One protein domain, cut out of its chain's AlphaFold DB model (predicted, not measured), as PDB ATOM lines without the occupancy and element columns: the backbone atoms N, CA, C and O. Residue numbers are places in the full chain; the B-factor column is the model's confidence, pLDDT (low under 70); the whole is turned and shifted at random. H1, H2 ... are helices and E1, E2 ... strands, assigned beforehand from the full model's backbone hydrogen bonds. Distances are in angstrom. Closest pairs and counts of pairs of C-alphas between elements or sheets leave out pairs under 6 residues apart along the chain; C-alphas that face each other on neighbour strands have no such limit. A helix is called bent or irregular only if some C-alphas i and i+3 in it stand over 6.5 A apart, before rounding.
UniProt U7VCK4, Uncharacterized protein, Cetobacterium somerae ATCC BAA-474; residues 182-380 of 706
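This is residues 182 to 380 of the 706 residues of an uncharacterized protein of Cetobacterium somerae ATCC BAA-474 (UniProt U7VCK4). A twisted sheet of five parallel strands is the core, with H1 and H2 packed over one face and H4 and H8 over the other. Toward one end of the longest axis H5, H6 and H7 form a looser helical lobe, in which H5 comes close to H4, H6 close to H8, and H7 only grazes the sheet with residues 303 to 307; residues 264 to 269 stick out from this lobe. The 199 printed residues hold nine named helices and five named strands, along the chain H1 E1 H2 E2 H3 H4 H5 H6 H7 E3 H8 E4 H9 E5, with the sheet in the order E2 E3 E4 E1 E5. The class is mixed, helices and strands; the whole is compact, with a radius of gyration of the C-alphas of 17.3 A, and spans 57 by 38 by 28 A.

H1, residues 183 to 197, begins with C-alpha 183 at (-45.986, 32.415, 36.206) and is 21.8 A long; it is only just irregular, with C-alphas 184 and 187 6.8 A apart. E1 is residues 203 to 207, H2 residues 214 to 223, E2 residues 229 to 235 and 19.0 A long, and H3 residues 236 to 239. H4, residues 242 to 259, is the longest helix, 25.6 A, and starts at C-alpha 242 (-25.887, 58.781, 19.705). H5 is residues 268 to 279, H6 residues 285 to 288, and H7 residues 294 to 307, 20.2 A long. E3 covers residues 312 to 318, 19.4 A, H8 residues 326 to 341, 24.4 A, and E4 residues 345 to 351, 19.2 A. H9 is residues 353 to 359, and E5, residues 372 to 375, ends at C-alpha 375 (-46.092, 46.268, 30.150).

E2 and E5 are the edge strands. N 232 and O 314 of E2 and E3 are 2.8 A apart, N 315 and O 346 of E3 and E4 2.8 A, N 204 and O 347 of E1 and E4 2.8 A, and N 205 and O 372 of E1 and E5 2.9 A, each within hydrogen-bond range. E2, H3 to H7, E3 and E3, H8, E4 are strand-helix-strand units, parallel neighbour strands with helices between; the second has a right-handed crossover. E1, H2, E2 and E4, H9, E5 are split units, with other strands between their two, both right-handed. H1 is on the sheet, and touches H2 at a steep tilt of 59 degrees, the same way, closest at the C-alphas of Arg 189 and Val 221, 6.5 A. H2 lies over E4 at a height over the sheet of 8.1 A. On the opposite face H4 lies over E2 at 9.8 A and H8 over E4 at 10.7 A. H4 touches H8 with residue 242 alone, the C-alphas of Arg 242 and Val 332 being 5.3 A apart. H3 and H7 only graze the sheet; H5, H6 and H9 are not on it, H9 only just, with 4 pairs of C-alphas within 10 A. H5 is close to but not clearly touching H4, at a shallow tilt of 16 degrees, opposite ways, with the C-alphas of Phe 250 and Leu 278 7.8 A apart. Every O i to N i+4 pair is within hydrogen-bond range in H2, H4 and H7, against 9 of 11 in H1, 6 of 8 in H5, 9 of 12 in H8 and 0 of 3 in H9, where 3 of 4 O i to N i+3 pairs are; H3 and H6 are too short for such a pair.

The C-alphas of Tyr 268 and Pro 380 are the two farthest apart, 56.8 A. The printed part has no cut, and the link from H9 to E5, 12 residues, is long. The mean pLDDT of the printed part is 78.0, and residues 261 to 299 are under 70.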
ATOM      1  N   TYR A 182     -41.215  33.481  36.473       73.12
ATOM      2  CA  TYR A 182     -42.420  33.484  37.301       73.12
ATOM      3  C   TYR A 182     -43.702  33.340  36.456       73.12
ATOM      4  O   TYR A 182     -43.790  33.922  35.364       73.12
ATOM      5  N   PRO A 183     -44.738  32.629  36.943       71.94
ATOM      6  CA  PRO A 183     -45.986  32.415  36.206       71.94
ATOM      7  C   PRO A 183     -46.626  33.704  35.676       71.94
ATOM      8  O   PRO A 183     -47.096  33.740  34.536       71.94
ATOM      9  N   SER A 184     -46.559  34.788  36.454       73.88
ATOM     10  CA  SER A 184     -47.052  36.123  36.085       73.88
ATOM     11  C   SER A 184     -46.367  36.706  34.836       73.88
ATOM     12  O   SER A 184     -46.960  37.511  34.116       73.88
ATOM     13  N   ARG A 185     -45.148  36.258  34.507       85.25
ATOM     14  CA  ARG A 185     -44.383  36.656  33.313       85.25
ATOM     15  C   ARG A 185     -44.657  35.786  32.085       85.25
ATOM     16  O   ARG A 185     -44.284  36.179  30.977       85.25
ATOM     17  N   LYS A 186     -45.328  34.633  32.223       83.69
ATOM     18  CA  LYS A 186     -45.563  33.695  31.104       83.69
ATOM     19  C   LYS A 186     -46.426  34.303  29.995       83.69
ATOM     20  O   LYS A 186     -46.133  34.100  28.816       83.69
ATOM     21  N   LEU A 187     -47.439  35.100  30.346       85.06
ATOM     22  CA  LEU A 187     -48.294  35.773  29.359       85.06
ATOM     23  C   LEU A 187     -47.527  36.855  28.584       85.06
ATOM     24  O   LEU A 187     -47.581  36.884  27.354       85.06
ATOM     25  N   ALA A 188     -46.746  37.684  29.287       90.50
ATOM     26  CA  ALA A 188     -45.866  38.673  28.664       90.50
ATOM     27  C   ALA A 188     -44.855  38.003  27.724       90.50
ATOM     28  O   ALA A 188     -44.633  38.469  26.608       90.50
ATOM     29  N   ARG A 189     -44.297  36.856  28.128       90.19
ATOM     30  CA  ARG A 189     -43.404  36.052  27.286       90.19
ATOM     31  C   ARG A 189     -44.098  35.526  26.035       90.19
ATOM     32  O   ARG A 189     -43.519  35.621  24.956       90.19
ATOM     33  N   LYS A 190     -45.312  34.981  26.150       89.69
ATOM     34  CA  LYS A 190     -46.079  34.498  24.990       89.69
ATOM     35  C   LYS A 190     -46.328  35.633  23.995       89.69
ATOM     36  O   LYS A 190     -46.110  35.448  22.801       89.69
ATOM     37  N   LYS A 191     -46.703  36.817  24.496       92.50
ATOM     38  CA  LYS A 191     -46.856  38.029  23.681       92.50
ATOM     39  C   LYS A 191     -45.534  38.433  23.021       92.50
ATOM     40  O   LYS A 191     -45.528  38.693  21.826       92.50
ATOM     41  N   MET A 192     -44.420  38.428  23.758       94.00
ATOM     42  CA  MET A 192     -43.102  38.749  23.198       94.00
ATOM     43  C   MET A 192     -42.704  37.779  22.083       94.00
ATOM     44  O   MET A 192     -42.299  38.222  21.018       94.00
ATOM     45  N   LYS A 193     -42.869  36.467  22.284       91.44
ATOM     46  CA  LYS A 193     -42.565  35.469  21.247       91.44
ATOM     47  C   LYS A 193     -43.381  35.688  19.978       91.44
ATOM     48  O   LYS A 193     -42.802  35.715  18.902       91.44
ATOM     49  N   TYR A 194     -44.684  35.919  20.126       92.06
ATOM     50  CA  TYR A 194     -45.556  36.243  19.000       92.06
ATOM     51  C   TYR A 194     -45.050  37.472  18.225       92.06
ATOM     52  O   TYR A 194     -44.854  37.406  17.019       92.06
ATOM     53  N   LEU A 195     -44.727  38.565  18.923       93.00
ATOM     54  CA  LEU A 195     -44.199  39.782  18.293       93.00
ATOM     55  C   LEU A 195     -42.822  39.582  17.628       93.00
ATOM     56  O   LEU A 195     -42.517  40.203  16.609       93.00
ATOM     57  N   LEU A 196     -41.970  38.721  18.187       91.88
ATOM     58  CA  LEU A 196     -40.669  38.401  17.597       91.88
ATOM     59  C   LEU A 196     -40.795  37.568  16.316       91.88
ATOM     60  O   LEU A 196     -39.965  37.734  15.427       91.88
ATOM     61  N   GLU A 197     -41.823  36.729  16.199       89.75
ATOM     62  CA  GLU A 197     -42.057  35.876  15.025       89.75
ATOM     63  C   GLU A 197     -42.822  36.592  13.897       89.75
ATOM     64  O   GLU A 197     -42.700  36.203  12.739       89.75
ATOM     65  N   GLU A 198     -43.560  37.662  14.200       89.31
ATOM     66  CA  GLU A 198     -44.322  38.438  13.210       89.31
ATOM     67  C   GLU A 198     -43.431  39.356  12.353       89.31
ATOM     68  O   GLU A 198     -42.849  40.318  12.856       89.31
ATOM     69  N   ASP A 199     -43.357  39.124  11.040       83.25
ATOM     70  CA  ASP A 199     -42.473  39.862  10.113       83.25
ATOM     71  C   ASP A 199     -42.758  41.372  10.026       83.25
ATOM     72  O   ASP A 199     -41.869  42.158   9.694       83.25
ATOM     73  N   LEU A 200     -43.995  41.791  10.309       84.19
ATOM     74  CA  LEU A 200     -44.406  43.199  10.262       84.19
ATOM     75  C   LEU A 200     -44.004  43.989  11.514       84.19
ATOM     76  O   LEU A 200     -44.069  45.218  11.513       84.19
ATOM     77  N   VAL A 201     -43.584  43.304  12.580       88.44
ATOM     78  CA  VAL A 201     -43.178  43.941  13.834       88.44
ATOM     79  C   VAL A 201     -41.700  44.303  13.765       88.44
ATOM     80  O   VAL A 201     -40.845  43.421  13.853       88.44
ATOM     81  N   SER A 202     -41.402  45.597  13.663       89.31
ATOM     82  CA  SER A 202     -40.035  46.129  13.612       89.31
ATOM     83  C   SER A 202     -39.541  46.676  14.956       89.31
ATOM     84  O   SER A 202     -38.355  46.580  15.258       89.31
ATOM     85  N   SER A 203     -40.436  47.214  15.791       92.56
ATOM     86  CA  SER A 203     -40.097  47.781  17.099       92.56
ATOM     87  C   SER A 203     -41.035  47.300  18.204       92.56
ATOM     88  O   SER A 203     -42.248  47.174  18.015       92.56
ATOM     89  N   ILE A 204     -40.464  47.025  19.377       95.06
ATOM     90  CA  ILE A 204     -41.182  46.574  20.568       95.06
ATOM     91  C   ILE A 204     -40.698  47.385  21.769       95.06
ATOM     92  O   ILE A 204     -39.506  47.426  22.067       95.06
ATOM     93  N   LEU A 205     -41.630  48.002  22.485       95.00
ATOM     94  CA  LEU A 205     -41.374  48.627  23.775       95.00
ATOM     95  C   LEU A 205     -41.668  47.631  24.899       95.00
ATOM     96  O   LEU A 205     -42.760  47.066  24.966       95.00
ATOM     97  N   VAL A 206     -40.713  47.442  25.800       96.19
ATOM     98  CA  VAL A 206     -40.891  46.722  27.061       96.19
ATOM     99  C   VAL A 206     -40.833  47.754  28.168       96.19
ATOM    100  O   VAL A 206     -39.768  48.287  28.474       96.19
ATOM    101  N   ASP A 207     -41.991  48.046  28.739       93.81
ATOM    102  CA  ASP A 207     -42.142  49.099  29.730       93.81
ATOM    103  C   ASP A 207     -42.413  48.527  31.118       93.81
ATOM    104  O   ASP A 207     -42.963  47.434  31.273       93.81
ATOM    105  N   GLY A 208     -42.025  49.282  32.131       92.12
ATOM    106  CA  GLY A 208     -42.342  49.035  33.524       92.12
ATOM    107  C   GLY A 208     -41.339  49.714  34.443       92.12
ATOM    108  O   GLY A 208     -40.320  50.235  33.991       92.12
ATOM    109  N   ASP A 209     -41.621  49.683  35.738       89.94
ATOM    110  CA  ASP A 209     -40.810  50.372  36.736       89.94
ATOM    111  C   ASP A 209     -39.372  49.813  36.796       89.94
ATOM    112  O   ASP A 209     -39.036  48.748  36.251       89.94
ATOM    113  N   TRP A 210     -38.463  50.557  37.417       87.31
ATOM    114  CA  TRP A 210     -37.121  50.045  37.684       87.31
ATOM    115  C   TRP A 210     -37.160  48.857  38.668       87.31
ATOM    116  O   TRP A 210     -38.071  48.727  39.474       87.31
ATOM    117  N   GLY A 211     -36.195  47.937  38.567       84.69
ATOM    118  CA  GLY A 211     -36.072  46.782  39.465       84.69
ATOM    119  C   GLY A 211     -36.966  45.582  39.131       84.69
ATOM    120  O   GLY A 211     -36.670  44.474  39.559       84.69
ATOM    121  N   ILE A 212     -37.982  45.724  38.275       88.62
ATOM    122  CA  ILE A 212     -38.954  44.640  38.009       88.62
ATOM    123  C   ILE A 212     -38.418  43.466  37.156       88.62
ATOM    124  O   ILE A 212     -39.166  42.540  36.825       88.62
ATOM    125  N   GLY A 213     -37.156  43.528  36.720       88.88
ATOM    126  CA  GLY A 213     -36.510  42.477  35.928       88.88
ATOM    127  C   GLY A 213     -36.749  42.536  34.411       88.88
ATOM    128  O   GLY A 213     -36.804  41.484  33.777       88.88
ATOM    129  N   LYS A 214     -36.869  43.727  33.797       93.25
ATOM    130  CA  LYS A 214     -37.008  43.882  32.326       93.25
ATOM    131  C   LYS A 214     -35.850  43.230  31.552       93.25
ATOM    132  O   LYS A 214     -36.078  42.420  30.651       93.25
ATOM    133  N   THR A 215     -34.611  43.527  31.947       92.62
ATOM    134  CA  THR A 215     -33.378  42.993  31.340       92.62
ATOM    135  C   THR A 215     -33.281  41.473  31.492       92.62
ATOM    136  O   THR A 215     -32.921  40.775  30.540       92.62
ATOM    137  N   PHE A 216     -33.661  40.947  32.665       89.69
ATOM    138  CA  PHE A 216     -33.750  39.507  32.916       89.69
ATOM    139  C   PHE A 216     -34.797  38.861  32.007       89.69
ATOM    140  O   PHE A 216     -34.466  37.957  31.247       89.69
ATOM    141  N   PHE A 217     -36.023  39.395  31.988       91.88
ATOM    142  CA  PHE A 217     -37.118  38.902  31.153       91.88
ATOM    143  C   PHE A 217     -36.721  38.791  29.675       91.88
ATOM    144  O   PHE A 217     -36.905  37.736  29.067       91.88
ATOM    145  N   ILE A 218     -36.135  39.844  29.097       93.69
ATOM    146  CA  ILE A 218     -35.716  39.829  27.689       93.69
ATOM    147  C   ILE A 218     -34.552  38.897  27.438       93.69
ATOM    148  O   ILE A 218     -34.554  38.204  26.420       93.69
ATOM    149  N   SER A 219     -33.602  38.827  28.364       90.00
ATOM    150  CA  SER A 219     -32.532  37.845  28.267       90.00
ATOM    151  C   SER A 219     -33.136  36.446  28.201       90.00
ATOM    152  O   SER A 219     -32.981  35.807  27.167       90.00
ATOM    153  N   THR A 220     -33.944  36.029  29.176       87.06
ATOM    154  CA  THR A 220     -34.553  34.689  29.211       87.06
ATOM    155  C   THR A 220     -35.414  34.376  27.983       87.06
ATOM    156  O   THR A 220     -35.360  33.267  27.447       87.06
ATOM    157  N   VAL A 221     -36.205  35.339  27.493       89.88
ATOM    158  CA  VAL A 221     -37.018  35.142  26.281       89.88
ATOM    159  C   VAL A 221     -36.129  34.871  25.070       89.88
ATOM    160  O   VAL A 221     -36.345  33.875  24.372       89.88
ATOM    161  N   LEU A 222     -35.120  35.715  24.850       89.56
ATOM    162  CA  LEU A 222     -34.205  35.586  23.718       89.56
ATOM    163  C   LEU A 222     -33.256  34.390  23.868       89.56
ATOM    164  O   LEU A 222     -32.847  33.811  22.862       89.56
ATOM    165  N   GLU A 223     -32.941  33.966  25.097       82.00
ATOM    166  CA  GLU A 223     -32.104  32.793  25.351       82.00
ATOM    167  C   GLU A 223     -32.725  31.511  24.797       82.00
ATOM    168  O   GLU A 223     -32.031  30.696  24.183       82.00
ATOM    169  N   SER A 224     -34.047  31.373  24.935       72.06
ATOM    170  CA  SER A 224     -34.774  30.208  24.423       72.06
ATOM    171  C   SER A 224     -34.746  30.086  22.892       72.06
ATOM    172  O   SER A 224     -34.962  28.998  22.361       72.06
ATOM    173  N   ASP A 225     -34.423  31.172  22.182       76.00
ATOM    174  CA  ASP A 225     -34.447  31.266  20.721       76.00
ATOM    175  C   ASP A 225     -33.096  31.740  20.125       76.00
ATOM    176  O   ASP A 225     -33.054  32.214  18.989       76.00
ATOM    177  N   LYS A 226     -31.960  31.547  20.828       73.25
ATOM    178  CA  LYS A 226     -30.598  31.958  20.379       73.25
ATOM    179  C   LYS A 226     -30.195  31.457  18.986       73.25
ATOM    180  O   LYS A 226     -29.309  32.024  18.359       73.25
ATOM    181  N   ASN A 227     -30.820  30.386  18.498       78.19
ATOM    182  CA  ASN A 227     -30.526  29.834  17.174       78.19
ATOM    183  C   ASN A 227     -31.256  30.575  16.040       78.19
ATOM    184  O   ASN A 227     -30.820  30.478  14.895       78.19
ATOM    185  N   LYS A 228     -32.361  31.274  16.340       85.12
ATOM    186  CA  LYS A 228     -33.182  32.014  15.364       85.12
ATOM    187  C   LYS A 228     -32.697  33.452  15.160       85.12
ATOM    188  O   LYS A 228     -32.946  34.037  14.106       85.12
ATOM    189  N   TYR A 229     -32.021  34.011  16.162       90.38
ATOM    190  CA  TYR A 229     -31.719  35.434  16.243       90.38
ATOM    191  C   TYR A 229     -30.235  35.697  16.499       90.38
ATOM    192  O   TYR A 229     -29.626  35.049  17.348       90.38
ATOM    193  N   ASP A 230     -29.666  36.690  15.818       91.38
ATOM    194  CA  ASP A 230     -28.405  37.313  16.228       91.38
ATOM    195  C   ASP A 230     -28.734  38.519  17.124       91.38
ATOM    196  O   ASP A 230     -29.468  39.417  16.720       91.38
ATOM    197  N   ILE A 231     -28.244  38.528  18.367       92.75
ATOM    198  CA  ILE A 231     -28.653  39.509  19.384       92.75
ATOM    199  C   ILE A 231     -27.542  40.536  19.597       92.75
ATOM    200  O   ILE A 231     -26.413  40.171  19.922       92.75
ATOM    201  N   LEU A 232     -27.893  41.812  19.482       93.50
ATOM    202  CA  LEU A 232     -27.066  42.969  19.805       93.50
ATOM    203  C   LEU A 232     -27.696  43.691  20.999       93.50
ATOM    204  O   LEU A 232     -28.870  44.046  20.938       93.50
ATOM    205  N   LYS A 233     -26.958  43.883  22.095       93.94
ATOM    206  CA  LYS A 233     -27.467  44.555  23.302       93.94
ATOM    207  C   LYS A 233     -26.630  45.791  23.601       93.94
ATOM    208  O   LYS A 233     -25.407  45.694  23.640       93.94
ATOM    209  N   TYR A 234     -27.292  46.910  23.864       93.56
ATOM    210  CA  TYR A 234     -26.661  48.181  24.191       93.56
ATOM    211  C   TYR A 234     -27.272  48.752  25.463       93.56
ATOM    212  O   TYR A 234     -28.484  48.944  25.540       93.56
ATOM    213  N   ASP A 235     -26.424  49.064  26.438       90.81
ATOM    214  CA  ASP A 235     -26.805  49.917  27.558       90.81
ATOM    215  C   ASP A 235     -26.550  51.374  27.164       90.81
ATOM    216  O   ASP A 235     -25.404  51.785  26.961       90.81
ATOM    217  N   ALA A 236     -27.619  52.155  27.030       87.94
ATOM    218  CA  ALA A 236     -27.533  53.538  26.591       87.94
ATOM    219  C   ALA A 236     -26.675  54.407  27.533       87.94
ATOM    220  O   ALA A 236     -25.996  55.320  27.050       87.94
ATOM    221  N   LEU A 237     -26.624  54.094  28.835       86.00
ATOM    222  CA  LEU A 237     -25.783  54.810  29.800       86.00
ATOM    223  C   LEU A 237     -24.292  54.672  29.493       86.00
ATOM    224  O   LEU A 237     -23.551  55.645  29.626       86.00
ATOM    225  N   LEU A 238     -23.846  53.490  29.058       85.75
ATOM    226  CA  LEU A 238     -22.428  53.235  28.781       85.75
ATOM    227  C   LEU A 238     -21.928  54.025  27.567       85.75
ATOM    228  O   LEU A 238     -20.769  54.441  27.518       85.75
ATOM    229  N   TYR A 239     -22.795  54.245  26.579       82.75
ATOM    230  CA  TYR A 239     -22.427  54.975  25.367       82.75
ATOM    231  C   TYR A 239     -22.633  56.485  25.505       82.75
ATOM    232  O   TYR A 239     -21.872  57.248  24.906       82.75
ATOM    233  N   GLY A 240     -23.638  56.930  26.264       71.25
ATOM    234  CA  GLY A 240     -23.880  58.330  26.647       71.25
ATOM    235  C   GLY A 240     -24.188  59.318  25.509       71.25
ATOM    236  O   GLY A 240     -24.581  60.445  25.776       71.25
ATOM    237  N   THR A 241     -24.014  58.926  24.242       77.81
ATOM    238  CA  THR A 241     -24.240  59.752  23.044       77.81
ATOM    239  C   THR A 241     -24.699  58.878  21.877       77.81
ATOM    240  O   THR A 241     -24.291  57.714  21.769       77.81
ATOM    241  N   ARG A 242     -25.477  59.454  20.949       80.44
ATOM    242  CA  ARG A 242     -25.887  58.781  19.705       80.44
ATOM    243  C   ARG A 242     -24.689  58.283  18.900       80.44
ATOM    244  O   ARG A 242     -24.701  57.146  18.441       80.44
ATOM    245  N   GLU A 243     -23.652  59.101  18.733       73.44
ATOM    246  CA  GLU A 243     -22.507  58.764  17.877       73.44
ATOM    247  C   GLU A 243     -21.746  57.528  18.383       73.44
ATOM    248  O   GLU A 243     -21.437  56.624  17.601       73.44
ATOM    249  N   LYS A 244     -21.471  57.448  19.692       79.38
ATOM    250  CA  LYS A 244     -20.805  56.280  20.294       79.38
ATOM    251  C   LYS A 244     -21.645  55.016  20.140       79.38
ATOM    252  O   LYS A 244     -21.103  53.964  19.804       79.38
ATOM    253  N   LEU A 245     -22.954  55.136  20.337       82.06
ATOM    254  CA  LEU A 245     -23.884  54.021  20.222       82.06
ATOM    255  C   LEU A 245     -23.994  53.538  18.765       82.06
ATOM    256  O   LEU A 245     -23.897  52.343  18.501       82.06
ATOM    257  N   MET A 246     -24.066  54.458  17.799       75.94
ATOM    258  CA  MET A 246     -24.014  54.138  16.368       75.94
ATOM    259  C   MET A 246     -22.713  53.419  15.990       75.94
ATOM    260  O   MET A 246     -22.749  52.394  15.310       75.94
ATOM    261  N   LYS A 247     -21.557  53.919  16.446       73.12
ATOM    262  CA  LYS A 247     -20.257  53.271  16.197       73.12
ATOM    263  C   LYS A 247     -20.220  51.849  16.756       73.12
ATOM    264  O   LYS A 247     -19.715  50.955  16.079       73.12
ATOM    265  N   ALA A 248     -20.764  51.635  17.954       80.94
ATOM    266  CA  ALA A 248     -20.878  50.306  18.548       80.94
ATOM    267  C   ALA A 248     -21.787  49.392  17.713       80.94
ATOM    268  O   ALA A 248     -21.364  48.301  17.335       80.94
ATOM    269  N   PHE A 249     -22.962  49.882  17.312       85.81
ATOM    270  CA  PHE A 249     -23.886  49.152  16.445       85.81
ATOM    271  C   PHE A 249     -23.232  48.671  15.145       85.81
ATOM    272  O   PHE A 249     -23.262  47.479  14.835       85.81
ATOM    273  N   PHE A 250     -22.577  49.564  14.400       78.62
ATOM    274  CA  PHE A 250     -21.926  49.176  13.145       78.62
ATOM    275  C   PHE A 250     -20.719  48.257  13.357       78.62
ATOM    276  O   PHE A 250     -20.468  47.375  12.530       78.62
ATOM    277  N   LYS A 251     -19.983  48.420  14.464       77.75
ATOM    278  CA  LYS A 251     -18.888  47.514  14.836       77.75
ATOM    279  C   LYS A 251     -19.406  46.095  15.070       77.75
ATOM    280  O   LYS A 251     -18.838  45.149  14.518       77.75
ATOM    281  N   ASP A 252     -20.487  45.942  15.826       85.50
ATOM    282  CA  ASP A 252     -21.039  44.622  16.135       85.50
ATOM    283  C   ASP A 252     -21.718  43.995  14.917       85.50
ATOM    284  O   ASP A 252     -21.552  42.802  14.659       85.50
ATOM    285  N   LEU A 253     -22.392  44.800  14.092       83.00
ATOM    286  CA  LEU A 253     -22.949  44.352  12.817       83.00
ATOM    287  C   LEU A 253     -21.856  43.809  11.882       83.00
ATOM    288  O   LEU A 253     -22.027  42.756  11.263       83.00
ATOM    289  N   LYS A 254     -20.691  44.470  11.831       74.94
ATOM    290  CA  LYS A 254     -19.500  43.979  11.117       74.94
ATOM    291  C   LYS A 254     -18.996  42.651  11.690       74.94
ATOM    292  O   LYS A 254     -18.616  41.761  10.924       74.94
ATOM    293  N   MET A 255     -18.997  42.486  13.011       80.31
ATOM    294  CA  MET A 255     -18.627  41.214  13.645       80.31
ATOM    295  C   MET A 255     -19.619  40.094  13.309       80.31
ATOM    296  O   MET A 255     -19.192  38.987  12.970       80.31
ATOM    297  N   LEU A 256     -20.924  40.376  13.325       83.50
ATOM    298  CA  LEU A 256     -21.962  39.423  12.923       83.50
ATOM    299  C   LEU A 256     -21.833  39.027  11.451       83.50
ATOM    300  O   LEU A 256     -21.987  37.851  11.114       83.50
ATOM    301  N   ALA A 257     -21.514  39.977  10.573       78.25
ATOM    302  CA  ALA A 257     -21.305  39.688   9.161       78.25
ATOM    303  C   ALA A 257     -20.125  38.729   8.940       78.25
ATOM    304  O   ALA A 257     -20.220  37.789   8.148       78.25
ATOM    305  N   LYS A 258     -19.036  38.914   9.701       76.38
ATOM    306  CA  LYS A 258     -17.874  38.012   9.696       76.38
ATOM    307  C   LYS A 258     -18.240  36.617  10.189       76.38
ATOM    308  O   LYS A 258     -17.887  35.630   9.552       76.38
ATOM    309  N   LYS A 259     -18.977  36.536  11.299       80.75
ATOM    310  CA  LYS A 259     -19.452  35.272  11.882       80.75
ATOM    311  C   LYS A 259     -20.316  34.472  10.901       80.75
ATOM    312  O   LYS A 259     -20.162  33.260  10.816       80.75
ATOM    313  N   ASN A 260     -21.191  35.141  10.153       72.62
ATOM    314  CA  ASN A 260     -22.090  34.505   9.186       72.62
ATOM    315  C   ASN A 260     -21.427  34.186   7.828       72.62
ATOM    316  O   ASN A 260     -22.109  33.773   6.895       72.62
ATOM    317  N   GLY A 261     -20.107  34.365   7.698       67.31
ATOM    318  CA  GLY A 261     -19.370  34.002   6.485       67.31
ATOM    319  C   GLY A 261     -19.595  34.938   5.296       67.31
ATOM    320  O   GLY A 261     -19.105  34.653   4.209       67.31
ATOM    321  N   PHE A 262     -20.278  36.077   5.486       65.81
ATOM    322  CA  PHE A 262     -20.374  37.114   4.451       65.81
ATOM    323  C   PHE A 262     -19.029  37.797   4.199       65.81
ATOM    324  O   PHE A 262     -18.832  38.388   3.142       65.81
ATOM    325  N   LEU A 263     -18.114  37.720   5.171       56.53
ATOM    326  CA  LEU A 263     -16.781  38.305   5.095       56.53
ATOM    327  C   LEU A 263     -15.732  37.200   5.117       56.53
ATOM    328  O   LEU A 263     -15.419  36.642   6.171       56.53
ATOM    329  N   VAL A 264     -15.168  36.912   3.947       45.19
ATOM    330  CA  VAL A 264     -13.987  36.060   3.793       45.19
ATOM    331  C   VAL A 264     -12.795  36.986   3.522       45.19
ATOM    332  O   VAL A 264     -12.572  37.405   2.393       45.19
ATOM    333  N   GLY A 265     -12.054  37.346   4.574       48.31
ATOM    334  CA  GLY A 265     -10.873  38.226   4.490       48.31
ATOM    335  C   GLY A 265     -11.173  39.728   4.349       48.31
ATOM    336  O   GLY A 265     -12.321  40.159   4.456       48.31
ATOM    337  N   ASP A 266     -10.117  40.522   4.132       42.12
ATOM    338  CA  ASP A 266     -10.167  41.962   3.818       42.12
ATOM    339  C   ASP A 266     -10.684  42.185   2.385       42.12
ATOM    340  O   ASP A 266      -9.966  42.669   1.510       42.12
ATOM    341  N   SER A 267     -11.918  41.770   2.090       43.44
ATOM    342  CA  SER A 267     -12.491  41.974   0.758       43.44
ATOM    343  C   SER A 267     -12.627  43.477   0.487       43.44
ATOM    344  O   SER A 267     -13.399  44.164   1.160       43.44
ATOM    345  N   TYR A 268     -11.880  43.970  -0.501       41.22
ATOM    346  CA  TYR A 268     -11.851  45.366  -0.949       41.22
ATOM    347  C   TYR A 268     -13.265  45.927  -1.184       41.22
ATOM    348  O   TYR A 268     -13.571  47.013  -0.709       41.22
ATOM    349  N   ASP A 269     -14.176  45.137  -1.760       43.69
ATOM    350  CA  ASP A 269     -15.577  45.525  -2.003       43.69
ATOM    351  C   ASP A 269     -16.367  45.833  -0.717       43.69
ATOM    352  O   ASP A 269     -17.262  46.675  -0.713       43.69
ATOM    353  N   TYR A 270     -16.022  45.187   0.401       48.72
ATOM    354  CA  TYR A 270     -16.638  45.430   1.709       48.72
ATOM    355  C   TYR A 270     -16.065  46.662   2.397       48.72
ATOM    356  O   TYR A 270     -16.811  47.406   3.029       48.72
ATOM    357  N   LEU A 271     -14.753  46.889   2.279       45.56
ATOM    358  CA  LEU A 271     -14.151  48.140   2.727       45.56
ATOM    359  C   LEU A 271     -14.720  49.297   1.907       45.56
ATOM    360  O   LEU A 271     -15.140  50.261   2.509       45.56
ATOM    361  N   VAL A 272     -14.898  49.156   0.596       46.97
ATOM    362  CA  VAL A 272     -15.513  50.178  -0.264       46.97
ATOM    363  C   VAL A 272     -17.017  50.376   0.011       46.97
ATOM    364  O   VAL A 272     -17.492  51.504  -0.084       46.97
ATOM    365  N   MET A 273     -17.776  49.340   0.406       49.31
ATOM    366  CA  MET A 273     -19.185  49.482   0.834       49.31
ATOM    367  C   MET A 273     -19.325  50.094   2.232       49.31
ATOM    368  O   MET A 273     -20.181  50.951   2.459       49.31
ATOM    369  N   LEU A 274     -18.507  49.650   3.194       48.59
ATOM    370  CA  LEU A 274     -18.586  50.123   4.571       48.59
ATOM    371  C   LEU A 274     -17.805  51.403   4.830       48.59
ATOM    372  O   LEU A 274     -18.087  52.074   5.810       48.59
ATOM    373  N   GLU A 275     -16.825  51.761   4.016       47.59
ATOM    374  CA  GLU A 275     -16.034  52.974   4.200       47.59
ATOM    375  C   GLU A 275     -16.920  54.216   4.088       47.59
ATOM    376  O   GLU A 275     -16.899  54.991   5.038       47.59
ATOM    377  N   PRO A 276     -17.820  54.386   3.100       48.41
ATOM    378  CA  PRO A 276     -18.852  55.419   3.152       48.41
ATOM    379  C   PRO A 276     -19.734  55.283   4.401       48.41
ATOM    380  O   PRO A 276     -20.086  56.294   5.008       48.41
ATOM    381  N   ILE A 277     -20.032  54.043   4.819       47.72
ATOM    382  CA  ILE A 277     -20.875  53.724   5.981       47.72
ATOM    383  C   ILE A 277     -20.204  53.980   7.341       47.72
ATOM    384  O   ILE A 277     -20.869  54.104   8.358       47.72
ATOM    385  N   LEU A 278     -18.884  54.097   7.400       42.72
ATOM    386  CA  LEU A 278     -18.123  54.253   8.640       42.72
ATOM    387  C   LEU A 278     -17.410  55.610   8.690       42.72
ATOM    388  O   LEU A 278     -17.253  56.172   9.771       42.72
ATOM    389  N   THR A 279     -17.029  56.164   7.536       40.25
ATOM    390  CA  THR A 279     -16.347  57.464   7.412       40.25
ATOM    391  C   THR A 279     -17.309  58.638   7.204       40.25
ATOM    392  O   THR A 279     -17.018  59.725   7.696       40.25
ATOM    393  N   LYS A 280     -18.476  58.453   6.558       42.97
ATOM    394  CA  LYS A 280     -19.491  59.524   6.384       42.97
ATOM    395  C   LYS A 280     -20.659  59.458   7.380       42.97
ATOM    396  O   LYS A 280     -21.395  60.432   7.522       42.97
ATOM    397  N   PHE A 281     -20.833  58.343   8.091       47.03
ATOM    398  CA  PHE A 281     -21.948  58.119   9.026       47.03
ATOM    399  C   PHE A 281     -21.918  58.845  10.380       47.03
ATOM    400  O   PHE A 281     -23.004  58.963  10.957       47.03
ATOM    401  N   PRO A 282     -20.790  59.373  10.907       39.41
ATOM    402  CA  PRO A 282     -20.821  60.134  12.160       39.41
ATOM    403  C   PRO A 282     -21.713  61.388  12.097       39.41
ATOM    404  O   PRO A 282     -22.117  61.897  13.133       39.41
ATOM    405  N   LEU A 283     -22.041  61.881  10.893       35.38
ATOM    406  CA  LEU A 283     -22.708  63.172  10.680       35.38
ATOM    407  C   LEU A 283     -24.158  63.109  10.179       35.38
ATOM    408  O   LEU A 283     -24.762  64.163   9.960       35.38
ATOM    409  N   GLY A 284     -24.767  61.931  10.025       41.09
ATOM    410  CA  GLY A 284     -26.212  61.905   9.813       41.09
ATOM    411  C   GLY A 284     -26.749  60.727   9.039       41.09
ATOM    412  O   GLY A 284     -26.972  60.820   7.837       41.09
ATOM    413  N   LEU A 285     -27.175  59.714   9.777       43.91
ATOM    414  CA  LEU A 285     -28.299  58.896   9.342       43.91
ATOM    415  C   LEU A 285     -29.565  59.764   9.150       43.91
ATOM    416  O   LEU A 285     -30.214  59.682   8.111       43.91
ATOM    417  N   GLY A 286     -29.764  60.770  10.015       39.94
ATOM    418  CA  GLY A 286     -30.828  61.770   9.855       39.94
ATOM    419  C   GLY A 286     -30.710  62.660   8.603       39.94
ATOM    420  O   GLY A 286     -31.720  63.147   8.113       39.94
ATOM    421  N   LYS A 287     -29.510  62.854   8.025       38.22
ATOM    422  CA  LYS A 287     -29.335  63.568   6.738       38.22
ATOM    423  C   LYS A 287     -29.417  62.629   5.533       38.22
ATOM    424  O   LYS A 287     -29.970  63.021   4.510       38.22
ATOM    425  N   LEU A 288     -28.953  61.384   5.671       40.72
ATOM    426  CA  LEU A 288     -29.097  60.339   4.653       40.72
ATOM    427  C   LEU A 288     -30.576  59.991   4.414       40.72
ATOM    428  O   LEU A 288     -30.984  59.700   3.297       40.72
ATOM    429  N   LEU A 289     -31.430  60.070   5.429       43.34
ATOM    430  CA  LEU A 289     -32.860  59.829   5.238       43.34
ATOM    431  C   LEU A 289     -33.628  61.018   4.654       43.34
ATOM    432  O   LEU A 289     -34.700  60.793   4.097       43.34
ATOM    433  N   LEU A 290     -33.068  62.233   4.711       40.06
ATOM    434  CA  LEU A 290     -33.797  63.468   4.419       40.06
ATOM    435  C   LEU A 290     -33.370  64.232   3.155       40.06
ATOM    436  O   LEU A 290     -34.123  65.133   2.790       40.06
ATOM    437  N   LYS A 291     -32.256  63.935   2.459       41.22
ATOM    438  CA  LYS A 291     -31.953  64.604   1.167       41.22
ATOM    439  C   LYS A 291     -30.923  63.896   0.263       41.22
ATOM    440  O   LYS A 291     -29.885  63.447   0.730       41.22
ATOM    441  N   GLU A 292     -31.239  63.945  -1.039       39.97
ATOM    442  CA  GLU A 292     -30.476  63.596  -2.260       39.97
ATOM    443  C   GLU A 292     -30.383  62.119  -2.692       39.97
ATOM    444  O   GLU A 292     -30.123  61.217  -1.908       39.97
ATOM    445  N   ASN A 293     -30.545  61.896  -4.005       43.41
ATOM    446  CA  ASN A 293     -30.618  60.607  -4.720       43.41
ATOM    447  C   ASN A 293     -29.475  59.605  -4.429       43.41
ATOM    448  O   ASN A 293     -29.593  58.423  -4.749       43.41
ATOM    449  N   SER A 294     -28.369  60.049  -3.827       44.97
ATOM    450  CA  SER A 294     -27.265  59.194  -3.371       44.97
ATOM    451  C   SER A 294     -27.625  58.368  -2.129       44.97
ATOM    452  O   SER A 294     -27.062  57.292  -1.914       44.97
ATOM    453  N   SER A 295     -28.590  58.823  -1.329       59.03
ATOM    454  CA  SER A 295     -28.958  58.184  -0.072       59.03
ATOM    455  C   SER A 295     -29.900  56.991  -0.230       59.03
ATOM    456  O   SER A 295     -29.827  56.041   0.547       59.03
ATOM    457  N   GLU A 296     -30.742  56.978  -1.265       64.69
ATOM    458  CA  GLU A 296     -31.598  55.827  -1.566       64.69
ATOM    459  C   GLU A 296     -30.800  54.611  -2.022       64.69
ATOM    460  O   GLU A 296     -31.151  53.487  -1.663       64.69
ATOM    461  N   ASN A 297     -29.735  54.819  -2.799       63.62
ATOM    462  CA  ASN A 297     -28.873  53.726  -3.236       63.62
ATOM    463  C   ASN A 297     -28.142  53.107  -2.039       63.62
ATOM    464  O   ASN A 297     -28.180  51.892  -1.884       63.62
ATOM    465  N   LEU A 298     -27.603  53.926  -1.128       63.66
ATOM    466  CA  LEU A 298     -26.984  53.444   0.113       63.66
ATOM    467  C   LEU A 298     -27.977  52.702   1.016       63.66
ATOM    468  O   LEU A 298     -27.645  51.653   1.561       63.66
ATOM    469  N   LYS A 299     -29.216  53.194   1.157       67.31
ATOM    470  CA  LYS A 299     -30.266  52.466   1.892       67.31
ATOM    471  C   LYS A 299     -30.615  51.140   1.226       67.31
ATOM    472  O   LYS A 299     -30.811  50.155   1.931       67.31
ATOM    473  N   ARG A 300     -30.706  51.099  -0.108       73.25
ATOM    474  CA  ARG A 300     -30.956  49.864  -0.868       73.25
ATOM    475  C   ARG A 300     -29.820  48.866  -0.686       73.25
ATOM    476  O   ARG A 300     -30.092  47.712  -0.383       73.25
ATOM    477  N   GLU A 301     -28.572  49.309  -0.791       71.50
ATOM    478  CA  GLU A 301     -27.389  48.478  -0.555       71.50
ATOM    479  C   GLU A 301     -27.345  47.949   0.877       71.50
ATOM    480  O   GLU A 301     -27.166  46.748   1.082       71.50
ATOM    481  N   PHE A 302     -27.586  48.811   1.867       74.00
ATOM    482  CA  PHE A 302     -27.645  48.400   3.265       74.00
ATOM    483  C   PHE A 302     -28.803  47.429   3.516       74.00
ATOM    484  O   PHE A 302     -28.612  46.405   4.166       74.00
ATOM    485  N   LYS A 303     -29.983  47.665   2.931       80.44
ATOM    486  CA  LYS A 303     -31.114  46.732   2.997       80.44
ATOM    487  C   LYS A 303     -30.752  45.372   2.409       80.44
ATOM    488  O   LYS A 303     -30.937  44.364   3.080       80.44
ATOM    489  N   SER A 304     -30.175  45.343   1.209       79.69
ATOM    490  CA  SER A 304     -29.706  44.108   0.581       79.69
ATOM    491  C   SER A 304     -28.603  43.422   1.388       79.69
ATOM    492  O   SER A 304     -28.513  42.199   1.365       79.69
ATOM    493  N   PHE A 305     -27.770  44.171   2.110       79.44
ATOM    494  CA  PHE A 305     -26.776  43.620   3.028       79.44
ATOM    495  C   PHE A 305     -27.430  42.960   4.249       79.44
ATOM    496  O   PHE A 305     -27.128  41.804   4.539       79.44
ATOM    497  N   ILE A 306     -28.361  43.640   4.924       83.81
ATOM    498  CA  ILE A 306     -29.100  43.079   6.066       83.81
ATOM    499  C   ILE A 306     -29.935  41.859   5.631       83.81
ATOM    500  O   ILE A 306     -29.981  40.855   6.339       83.81
ATOM    501  N   GLU A 307     -30.549  41.886   4.447       85.31
ATOM    502  CA  GLU A 307     -31.345  40.766   3.919       85.31
ATOM    503  C   GLU A 307     -30.532  39.485   3.685       85.31
ATOM    504  O   GLU A 307     -31.105  38.395   3.683       85.31
ATOM    505  N   ARG A 308     -29.202  39.584   3.546       83.62
ATOM    506  CA  ARG A 308     -28.330  38.409   3.407       83.62
ATOM    507  C   ARG A 308     -28.202  37.617   4.702       83.62
ATOM    508  O   ARG A 308     -27.933  36.421   4.623       83.62
ATOM    509  N   PHE A 309     -28.397  38.236   5.870       84.56
ATOM    510  CA  PHE A 309     -28.274  37.545   7.152       84.56
ATOM    511  C   PHE A 309     -29.280  36.392   7.260       84.56
ATOM    512  O   PHE A 309     -30.490  36.558   7.072       84.56
ATOM    513  N   LYS A 310     -28.762  35.201   7.593       84.75
ATOM    514  CA  LYS A 310     -29.573  33.990   7.782       84.75
ATOM    515  C   LYS A 310     -30.595  34.203   8.901       84.75
ATOM    516  O   LYS A 310     -31.787  33.964   8.707       84.75
ATOM    517  N   ASN A 311     -30.117  34.706  10.034       89.50
ATOM    518  CA  ASN A 311     -30.913  34.983  11.220       89.50
ATOM    519  C   ASN A 311     -31.400  36.435  11.220       89.50
ATOM    520  O   ASN A 311     -30.743  37.317  10.669       89.50
ATOM    521  N   SER A 312     -32.546  36.688  11.852       91.12
ATOM    522  CA  SER A 312     -32.979  38.062  12.120       91.12
ATOM    523  C   SER A 312     -32.121  38.665  13.236       91.12
ATOM    524  O   SER A 312     -31.709  37.964  14.163       91.12
ATOM    525  N   ILE A 313     -31.845  39.959  13.151       93.12
ATOM    526  CA  ILE A 313     -31.019  40.699  14.100       93.12
ATOM    527  C   ILE A 313     -31.941  41.358  15.124       93.12
ATOM    528  O   ILE A 313     -32.789  42.176  14.770       93.12
ATOM    529  N   ILE A 314     -31.782  41.012  16.398       95.06
ATOM    530  CA  ILE A 314     -32.506  41.644  17.503       95.06
ATOM    531  C   ILE A 314     -31.586  42.664  18.151       95.06
ATOM    532  O   ILE A 314     -30.532  42.303  18.670       95.06
ATOM    533  N   VAL A 315     -31.997  43.925  18.153       95.25
ATOM    534  CA  VAL A 315     -31.276  45.016  18.804       95.25
ATOM    535  C   VAL A 315     -32.008  45.393  20.082       95.25
ATOM    536  O   VAL A 315     -33.148  45.834  20.022       95.25
ATOM    537  N   VAL A 316     -31.370  45.225  21.236       95.75
ATOM    538  CA  VAL A 316     -31.932  45.572  22.546       95.75
ATOM    539  C   VAL A 316     -31.254  46.831  23.067       95.75
ATOM    540  O   VAL A 316     -30.033  46.837  23.208       95.75
ATOM    541  N   ILE A 317     -32.035  47.865  23.373       94.62
ATOM    542  CA  ILE A 317     -31.566  49.107  23.999       94.62
ATOM    543  C   ILE A 317     -32.123  49.182  25.412       94.62
ATOM    544  O   ILE A 317     -33.340  49.152  25.588       94.62
ATOM    545  N   ASP A 318     -31.235  49.268  26.394       93.69
ATOM    546  CA  ASP A 318     -31.574  49.349  27.814       93.69
ATOM    547  C   ASP A 318     -31.202  50.725  28.389       93.69
ATOM    548  O   ASP A 318     -30.312  51.403  27.863       93.69
ATOM    549  N   ASN A 319     -31.863  51.115  29.481       89.81
ATOM    550  CA  ASN A 319     -31.542  52.282  30.314       89.81
ATOM    551  C   ASN A 319     -31.532  53.655  29.608       89.81
ATOM    552  O   ASN A 319     -30.899  54.599  30.092       89.81
ATOM    553  N   LEU A 320     -32.217  53.816  28.472       88.88
ATOM    554  CA  LEU A 320     -32.192  55.078  27.721       88.88
ATOM    555  C   LEU A 320     -32.857  56.234  28.484       88.88
ATOM    556  O   LEU A 320     -32.395  57.371  28.396       88.88
ATOM    557  N   GLU A 321     -33.885  55.954  29.286       86.75
ATOM    558  CA  GLU A 321     -34.570  56.926  30.148       86.75
ATOM    559  C   GLU A 321     -33.667  57.548  31.223       86.75
ATOM    560  O   GLU A 321     -34.029  58.558  31.820       86.75
ATOM    561  N   ARG A 322     -32.491  56.962  31.472       85.50
ATOM    562  CA  ARG A 322     -31.515  57.468  32.445       85.50
ATOM    563  C   ARG A 322     -30.556  58.497  31.862       85.50
ATOM    564  O   ARG A 322     -29.773  59.096  32.597       85.50
ATOM    565  N   ILE A 323     -30.580  58.699  30.547       84.00
ATOM    566  CA  ILE A 323     -29.831  59.785  29.928       84.00
ATOM    567  C   ILE A 323     -30.593  61.084  30.200       84.00
ATOM    568  O   ILE A 323     -31.587  61.385  29.544       84.00
ATOM    569  N   ASN A 324     -30.086  61.891  31.136       79.62
ATOM    570  CA  ASN A 324     -30.684  63.173  31.551       79.62
ATOM    571  C   ASN A 324     -30.674  64.271  30.463       79.62
ATOM    572  O   ASN A 324     -31.009  65.422  30.730       79.62
ATOM    573  N   GLN A 325     -30.281  63.939  29.233       86.19
ATOM    574  CA  GLN A 325     -30.226  64.848  28.094       86.19
ATOM    575  C   GLN A 325     -31.326  64.485  27.095       86.19
ATOM    576  O   GLN A 325     -31.220  63.506  26.355       86.19
ATOM    577  N   LYS A 326     -32.373  65.315  27.053       87.12
ATOM    578  CA  LYS A 326     -33.526  65.159  26.154       87.12
ATOM    579  C   LYS A 326     -33.122  64.995  24.686       87.12
ATOM    580  O   LYS A 326     -33.681  64.144  23.996       87.12
ATOM    581  N   ASP A 327     -32.155  65.780  24.221       84.12
ATOM    582  CA  ASP A 327     -31.719  65.747  22.822       84.12
ATOM    583  C   ASP A 327     -31.070  64.404  22.472       84.12
ATOM    584  O   ASP A 327     -31.423  63.797  21.465       84.12
ATOM    585  N   VAL A 328     -30.222  63.867  23.358       83.81
ATOM    586  CA  VAL A 328     -29.598  62.546  23.177       83.81
ATOM    587  C   VAL A 328     -30.647  61.439  23.172       83.81
ATOM    588  O   VAL A 328     -30.592  60.541  22.331       83.81
ATOM    589  N   PHE A 329     -31.629  61.507  24.071       87.62
ATOM    590  CA  PHE A 329     -32.738  60.558  24.098       87.62
ATOM    591  C   PHE A 329     -33.496  60.544  22.758       87.62
ATOM    592  O   PHE A 329     -33.688  59.485  22.152       87.62
ATOM    593  N   ILE A 330     -33.882  61.725  22.260       86.31
ATOM    594  CA  ILE A 330     -34.587  61.895  20.979       86.31
ATOM    595  C   ILE A 330     -33.745  61.362  19.819       86.31
ATOM    596  O   ILE A 330     -34.258  60.658  18.945       86.31
ATOM    597  N   GLU A 331     -32.457  61.673  19.816       82.88
ATOM    598  CA  GLU A 331     -31.506  61.261  18.795       82.88
ATOM    599  C   GLU A 331     -31.320  59.741  18.726       82.88
ATOM    600  O   GLU A 331     -31.317  59.175  17.628       82.88
ATOM    601  N   VAL A 332     -31.188  59.075  19.877       85.44
ATOM    602  CA  VAL A 332     -31.044  57.614  19.955       85.44
ATOM    603  C   VAL A 332     -32.333  56.918  19.526       85.44
ATOM    604  O   VAL A 332     -32.270  55.984  18.723       85.44
ATOM    605  N   ILE A 333     -33.500  57.388  19.986       87.06
ATOM    606  CA  ILE A 333     -34.785  56.830  19.538       87.06
ATOM    607  C   ILE A 333     -34.951  56.982  18.032       87.06
ATOM    608  O   ILE A 333     -35.323  56.020  17.363       87.06
ATOM    609  N   SER A 334     -34.645  58.165  17.498       82.69
ATOM    610  CA  SER A 334     -34.761  58.429  16.063       82.69
ATOM    611  C   SER A 334     -33.871  57.478  15.269       82.69
ATOM    612  O   SER A 334     -34.362  56.811  14.368       82.69
ATOM    613  N   PHE A 335     -32.599  57.326  15.654       81.75
ATOM    614  CA  PHE A 335     -31.675  56.399  14.995       81.75
ATOM    615  C   PHE A 335     -32.203  54.957  14.953       81.75
ATOM    616  O   PHE A 335     -32.160  54.315  13.908       81.75
ATOM    617  N   PHE A 336     -32.729  54.441  16.064       85.25
ATOM    618  CA  PHE A 336     -33.253  53.076  16.079       85.25
ATOM    619  C   PHE A 336     -34.593  52.925  15.378       85.25
ATOM    620  O   PHE A 336     -34.868  51.867  14.818       85.25
ATOM    621  N   HIS A 337     -35.410  53.971  15.359       83.62
ATOM    622  CA  HIS A 337     -36.637  53.966  14.583       83.62
ATOM    623  C   HIS A 337     -36.359  53.902  13.081       83.62
ATOM    624  O   HIS A 337     -37.072  53.214  12.363       83.62
ATOM    625  N   GLU A 338     -35.291  54.540  12.608       78.62
ATOM    626  CA  GLU A 338     -34.855  54.438  11.211       78.62
ATOM    627  C   GLU A 338     -34.459  53.002  10.823       78.62
ATOM    628  O   GLU A 338     -34.529  52.638   9.650       78.62
ATOM    629  N   LEU A 339     -34.088  52.152  11.791       82.81
ATOM    630  CA  LEU A 339     -33.826  50.737  11.520       82.81
ATOM    631  C   LEU A 339     -35.103  49.921  11.262       82.81
ATOM    632  O   LEU A 339     -35.006  48.797  10.768       82.81
ATOM    633  N   ASN A 340     -36.287  50.472  11.544       81.44
ATOM    634  CA  ASN A 340     -37.556  49.776  11.328       81.44
ATOM    635  C   ASN A 340     -37.846  49.478   9.852       81.44
ATOM    636  O   ASN A 340     -38.591  48.546   9.550       81.44
ATOM    637  N   ASP A 341     -37.225  50.218   8.930       78.75
ATOM    638  CA  ASP A 341     -37.344  49.986   7.487       78.75
ATOM    639  C   ASP A 341     -36.719  48.643   7.047       78.75
ATOM    640  O   ASP A 341     -36.993  48.135   5.949       78.75
ATOM    641  N   PHE A 342     -35.882  48.035   7.896       84.75
ATOM    642  CA  PHE A 342     -35.202  46.774   7.622       84.75
ATOM    643  C   PHE A 342     -35.920  45.613   8.315       84.75
ATOM    644  O   PHE A 342     -35.678  45.337   9.481       84.75
ATOM    645  N   ARG A 343     -36.731  44.847   7.569       85.44
ATOM    646  CA  ARG A 343     -37.525  43.703   8.091       85.44
ATOM    647  C   ARG A 343     -36.733  42.678   8.912       85.44
ATOM    648  O   ARG A 343     -37.282  42.005   9.775       85.44
ATOM    649  N   LYS A 344     -35.443  42.518   8.608       89.38
ATOM    650  CA  LYS A 344     -34.539  41.589   9.297       89.38
ATOM    651  C   LYS A 344     -33.998  42.134  10.619       89.38
ATOM    652  O   LYS A 344     -33.388  41.362  11.348       89.38
ATOM    653  N   ILE A 345     -34.199  43.413  10.930       91.81
ATOM    654  CA  ILE A 345     -33.824  44.032  12.200       91.81
ATOM    655  C   ILE A 345     -35.094  44.262  13.015       91.81
ATOM    656  O   ILE A 345     -36.051  44.858  12.529       91.81
ATOM    657  N   LYS A 346     -35.091  43.813  14.269       93.75
ATOM    658  CA  LYS A 346     -36.128  44.159  15.244       93.75
ATOM    659  C   LYS A 346     -35.495  44.876  16.420       93.75
ATOM    660  O   LYS A 346     -34.528  44.380  16.997       93.75
ATOM    661  N   VAL A 347     -36.048  46.020  16.791       94.62
ATOM    662  CA  VAL A 347     -35.584  46.821  17.924       94.62
ATOM    663  C   VAL A 347     -36.471  46.557  19.137       94.62
ATOM    664  O   VAL A 347     -37.688  46.692  19.067       94.62
ATOM    665  N   ILE A 348     -35.863  46.223  20.269       95.62
ATOM    666  CA  ILE A 348     -36.513  46.126  21.572       95.62
ATOM    667  C   ILE A 348     -35.957  47.244  22.448       95.62
ATOM    668  O   ILE A 348     -34.759  47.265  22.723       95.62
ATOM    669  N   MET A 349     -36.805  48.157  22.911       94.94
ATOM    670  CA  MET A 349     -36.408  49.153  23.911       94.94
ATOM    671  C   MET A 349     -36.945  48.772  25.281       94.94
ATOM    672  O   MET A 349     -38.130  48.474  25.417       94.94
ATOM    673  N   LEU A 350     -36.069  48.782  26.281       95.38
ATOM    674  CA  LEU A 350     -36.418  48.588  27.682       95.38
ATOM    675  C   LEU A 350     -36.422  49.967  28.327       95.38
ATOM    676  O   LEU A 350     -35.374  50.602  28.396       95.38
ATOM    677  N   LEU A 351     -37.595  50.438  28.742       92.12
ATOM    678  CA  LEU A 351     -37.751  51.768  29.330       92.12
ATOM    679  C   LEU A 351     -38.560  51.692  30.624       92.12
ATOM    680  O   LEU A 351     -39.261  50.715  30.893       92.12
ATOM    681  N   ASP A 352     -38.449  52.749  31.415       91.12
ATOM    682  CA  ASP A 352     -39.457  53.160  32.386       91.12
ATOM    683  C   ASP A 352     -40.087  54.457  31.864       91.12
ATOM    684  O   ASP A 352     -39.521  55.549  31.988       91.12
ATOM    685  N   THR A 353     -41.249  54.350  31.217       88.56
ATOM    686  CA  THR A 353     -41.876  55.517  30.581       88.56
ATOM    687  C   THR A 353     -42.364  56.563  31.578       88.56
ATOM    688  O   THR A 353     -42.479  57.736  31.211       88.56
ATOM    689  N   LYS A 354     -42.582  56.203  32.851       85.19
ATOM    690  CA  LYS A 354     -42.954  57.177  33.888       85.19
ATOM    691  C   LYS A 354     -41.800  58.142  34.153       85.19
ATOM    692  O   LYS A 354     -42.040  59.334  34.349       85.19
ATOM    693  N   LYS A 355     -40.557  57.654  34.088       83.38
ATOM    694  CA  LYS A 355     -39.338  58.468  34.234       83.38
ATOM    695  C   LYS A 355     -39.051  59.346  33.015       83.38
ATOM    696  O   LYS A 355     -38.407  60.374  33.146       83.38
ATOM    697  N   ILE A 356     -39.600  59.045  31.841       81.50
ATOM    698  CA  ILE A 356     -39.392  59.878  30.640       81.50
ATOM    699  C   ILE A 356     -40.024  61.272  30.795       81.50
ATOM    700  O   ILE A 356     -39.509  62.251  30.253       81.50
ATOM    701  N   LYS A 357     -41.100  61.401  31.586       74.50
ATOM    702  CA  LYS A 357     -41.736  62.701  31.866       74.50
ATOM    703  C   LYS A 357     -40.764  63.703  32.489       74.50
ATOM    704  O   LYS A 357     -40.828  64.888  32.167       74.50
ATOM    705  N   THR A 358     -39.835  63.240  33.329       77.62
ATOM    706  CA  THR A 358     -38.858  64.119  33.992       77.62
ATOM    707  C   THR A 358     -37.812  64.677  33.024       77.62
ATOM    708  O   THR A 358     -37.138  65.642  33.359       77.62
ATOM    709  N   LEU A 359     -37.715  64.139  31.802       77.19
ATOM    710  CA  LEU A 359     -36.843  64.643  30.734       77.19
ATOM    711  C   LEU A 359     -37.491  65.769  29.904       77.19
ATOM    712  O   LEU A 359     -36.897  66.245  28.937       77.19
ATOM    713  N   GLY A 360     -38.725  66.185  30.220       79.06
ATOM    714  CA  GLY A 360     -39.446  67.211  29.453       79.06
ATOM    715  C   GLY A 360     -39.852  66.749  28.047       79.06
ATOM    716  O   GLY A 360     -39.990  67.565  27.128       79.06
ATOM    717  N   ILE A 361     -39.995  65.437  27.852       81.94
ATOM    718  CA  ILE A 361     -40.480  64.824  26.613       81.94
ATOM    719  C   ILE A 361     -42.014  64.757  26.668       81.94
ATOM    720  O   ILE A 361     -42.551  64.311  27.683       81.94
ATOM    721  N   PRO A 362     -42.732  65.194  25.614       78.44
ATOM    722  CA  PRO A 362     -44.193  65.183  25.612       78.44
ATOM    723  C   PRO A 362     -44.775  63.784  25.839       78.44
ATOM    724  O   PRO A 362     -44.266  62.797  25.297       78.44
ATOM    725  N   GLU A 363     -45.889  63.710  26.571       71.12
ATOM    726  CA  GLU A 363     -46.691  62.485  26.644       71.12
ATOM    727  C   GLU A 363     -47.084  62.018  25.235       71.12
ATOM    728  O   GLU A 363     -47.400  62.820  24.353       71.12
ATOM    729  N   GLY A 364     -47.002  60.709  24.999       75.94
ATOM    730  CA  GLY A 364     -47.278  60.107  23.694       75.94
ATOM    731  C   GLY A 364     -46.166  60.259  22.652       75.94
ATOM    732  O   GLY A 364     -46.319  59.771  21.535       75.94
ATOM    733  N   TYR A 365     -45.028  60.899  22.967       83.44
ATOM    734  CA  TYR A 365     -43.887  60.943  22.041       83.44
ATOM    735  C   TYR A 365     -43.387  59.532  21.706       83.44
ATOM    736  O   TYR A 365     -43.212  59.213  20.536       83.44
ATOM    737  N   ILE A 366     -43.219  58.684  22.724       84.69
ATOM    738  CA  ILE A 366     -42.738  57.300  22.588       84.69
ATOM    739  C   ILE A 366     -43.697  56.448  21.758       84.69
ATOM    740  O   ILE A 366     -43.251  55.678  20.910       84.69
ATOM    741  N   ASP A 367     -45.004  56.640  21.932       83.44
ATOM    742  CA  ASP A 367     -46.032  55.853  21.244       83.44
ATOM    743  C   ASP A 367     -46.002  56.054  19.717       83.44
ATOM    744  O   ASP A 367     -46.459  55.197  18.966       83.44
ATOM    745  N   LYS A 368     -45.389  57.143  19.227       83.62
ATOM    746  CA  LYS A 368     -45.145  57.354  17.787       83.62
ATOM    747  C   LYS A 368     -44.095  56.402  17.209       83.62
ATOM    748  O   LYS A 368     -44.118  56.133  16.012       83.62
ATOM    749  N   PHE A 369     -43.169  55.919  18.037       83.31
ATOM    750  CA  PHE A 369     -42.037  55.086  17.615       83.31
ATOM    751  C   PHE A 369     -42.266  53.591  17.872       83.31
ATOM    752  O   PHE A 369     -41.617  52.753  17.232       83.31
ATOM    753  N   PHE A 370     -43.188  53.258  18.782       85.69
ATOM    754  CA  PHE A 370     -43.480  51.894  19.216       85.69
ATOM    755  C   PHE A 370     -44.971  51.598  19.120       85.69
ATOM    756  O   PHE A 370     -45.749  51.949  20.001       85.69
ATOM    757  N   ILE A 371     -45.358  50.882  18.066       82.56
ATOM    758  CA  ILE A 371     -46.735  50.395  17.895       82.56
ATOM    759  C   ILE A 371     -47.020  49.251  18.881       82.56
ATOM    760  O   ILE A 371     -48.137  49.093  19.375       82.56
ATOM    761  N   HIS A 372     -46.001  48.444  19.187       92.31
ATOM    762  CA  HIS A 372     -46.134  47.285  20.057       92.31
ATOM    763  C   HIS A 372     -45.490  47.535  21.414       92.31
ATOM    764  O   HIS A 372     -44.308  47.857  21.510       92.31
ATOM    765  N   ARG A 373     -46.278  47.317  22.469       92.50
ATOM    766  CA  ARG A 373     -45.878  47.530  23.859       92.50
ATOM    767  C   ARG A 373     -46.182  46.313  24.731       92.50
ATOM    768  O   ARG A 373     -47.238  45.675  24.603       92.50
ATOM    769  N   ILE A 374     -45.247  45.975  25.610       94.25
ATOM    770  CA  ILE A 374     -45.379  44.961  26.655       94.25
ATOM    771  C   ILE A 374     -45.126  45.640  27.992       94.25
ATOM    772  O   ILE A 374     -43.993  45.993  28.303       94.25
ATOM    773  N   ASP A 375     -46.182  45.769  28.785       92.56
ATOM    774  CA  ASP A 375     -46.092  46.268  30.150       92.56
ATOM    775  C   ASP A 375     -45.769  45.124  31.107       92.56
ATOM    776  O   ASP A 375     -46.511  44.142  31.236       92.56
ATOM    777  N   LEU A 376     -44.641  45.255  31.785       92.56
ATOM    778  CA  LEU A 376     -44.225  44.385  32.863       92.56
ATOM    779  C   LEU A 376     -44.642  45.031  34.189       92.56
ATOM    780  O   LEU A 376     -44.254  46.148  34.506       92.56
ATOM    781  N   LYS A 377     -45.444  44.311  34.977       87.94
ATOM    782  CA  LYS A 377     -45.818  44.716  36.343       87.94
ATOM    783  C   LYS A 377     -44.813  44.206  37.366       87.94
ATOM    784  O   LYS A 377     -44.144  43.213  37.093       87.94
ATOM    785  N   GLU A 378     -44.704  44.836  38.523       84.31
ATOM    786  CA  GLU A 378     -43.983  44.243  39.650       84.31
ATOM    787  C   GLU A 378     -44.584  42.872  40.003       84.31
ATOM    788  O   GLU A 378     -45.789  42.648  39.849       84.31
ATOM    789  N   ILE A 379     -43.728  41.925  40.381       81.12
ATOM    790  CA  ILE A 379     -44.178  40.613  40.847       81.12
ATOM    791  C   ILE A 379     -44.362  40.746  42.357       81.12
ATOM    792  O   ILE A 379     -43.384  41.089  43.019       81.12
ATOM    793  N   PRO A 380     -45.564  40.485  42.901       76.38
ATOM    794  CA  PRO A 380     -45.785  40.546  44.338       76.38
ATOM    795  C   PRO A 380     -44.773  39.674  45.076       76.38
ATOM    796  O   PRO A 380     -44.505  38.541  44.663       76.38
TER     797      PRO A 380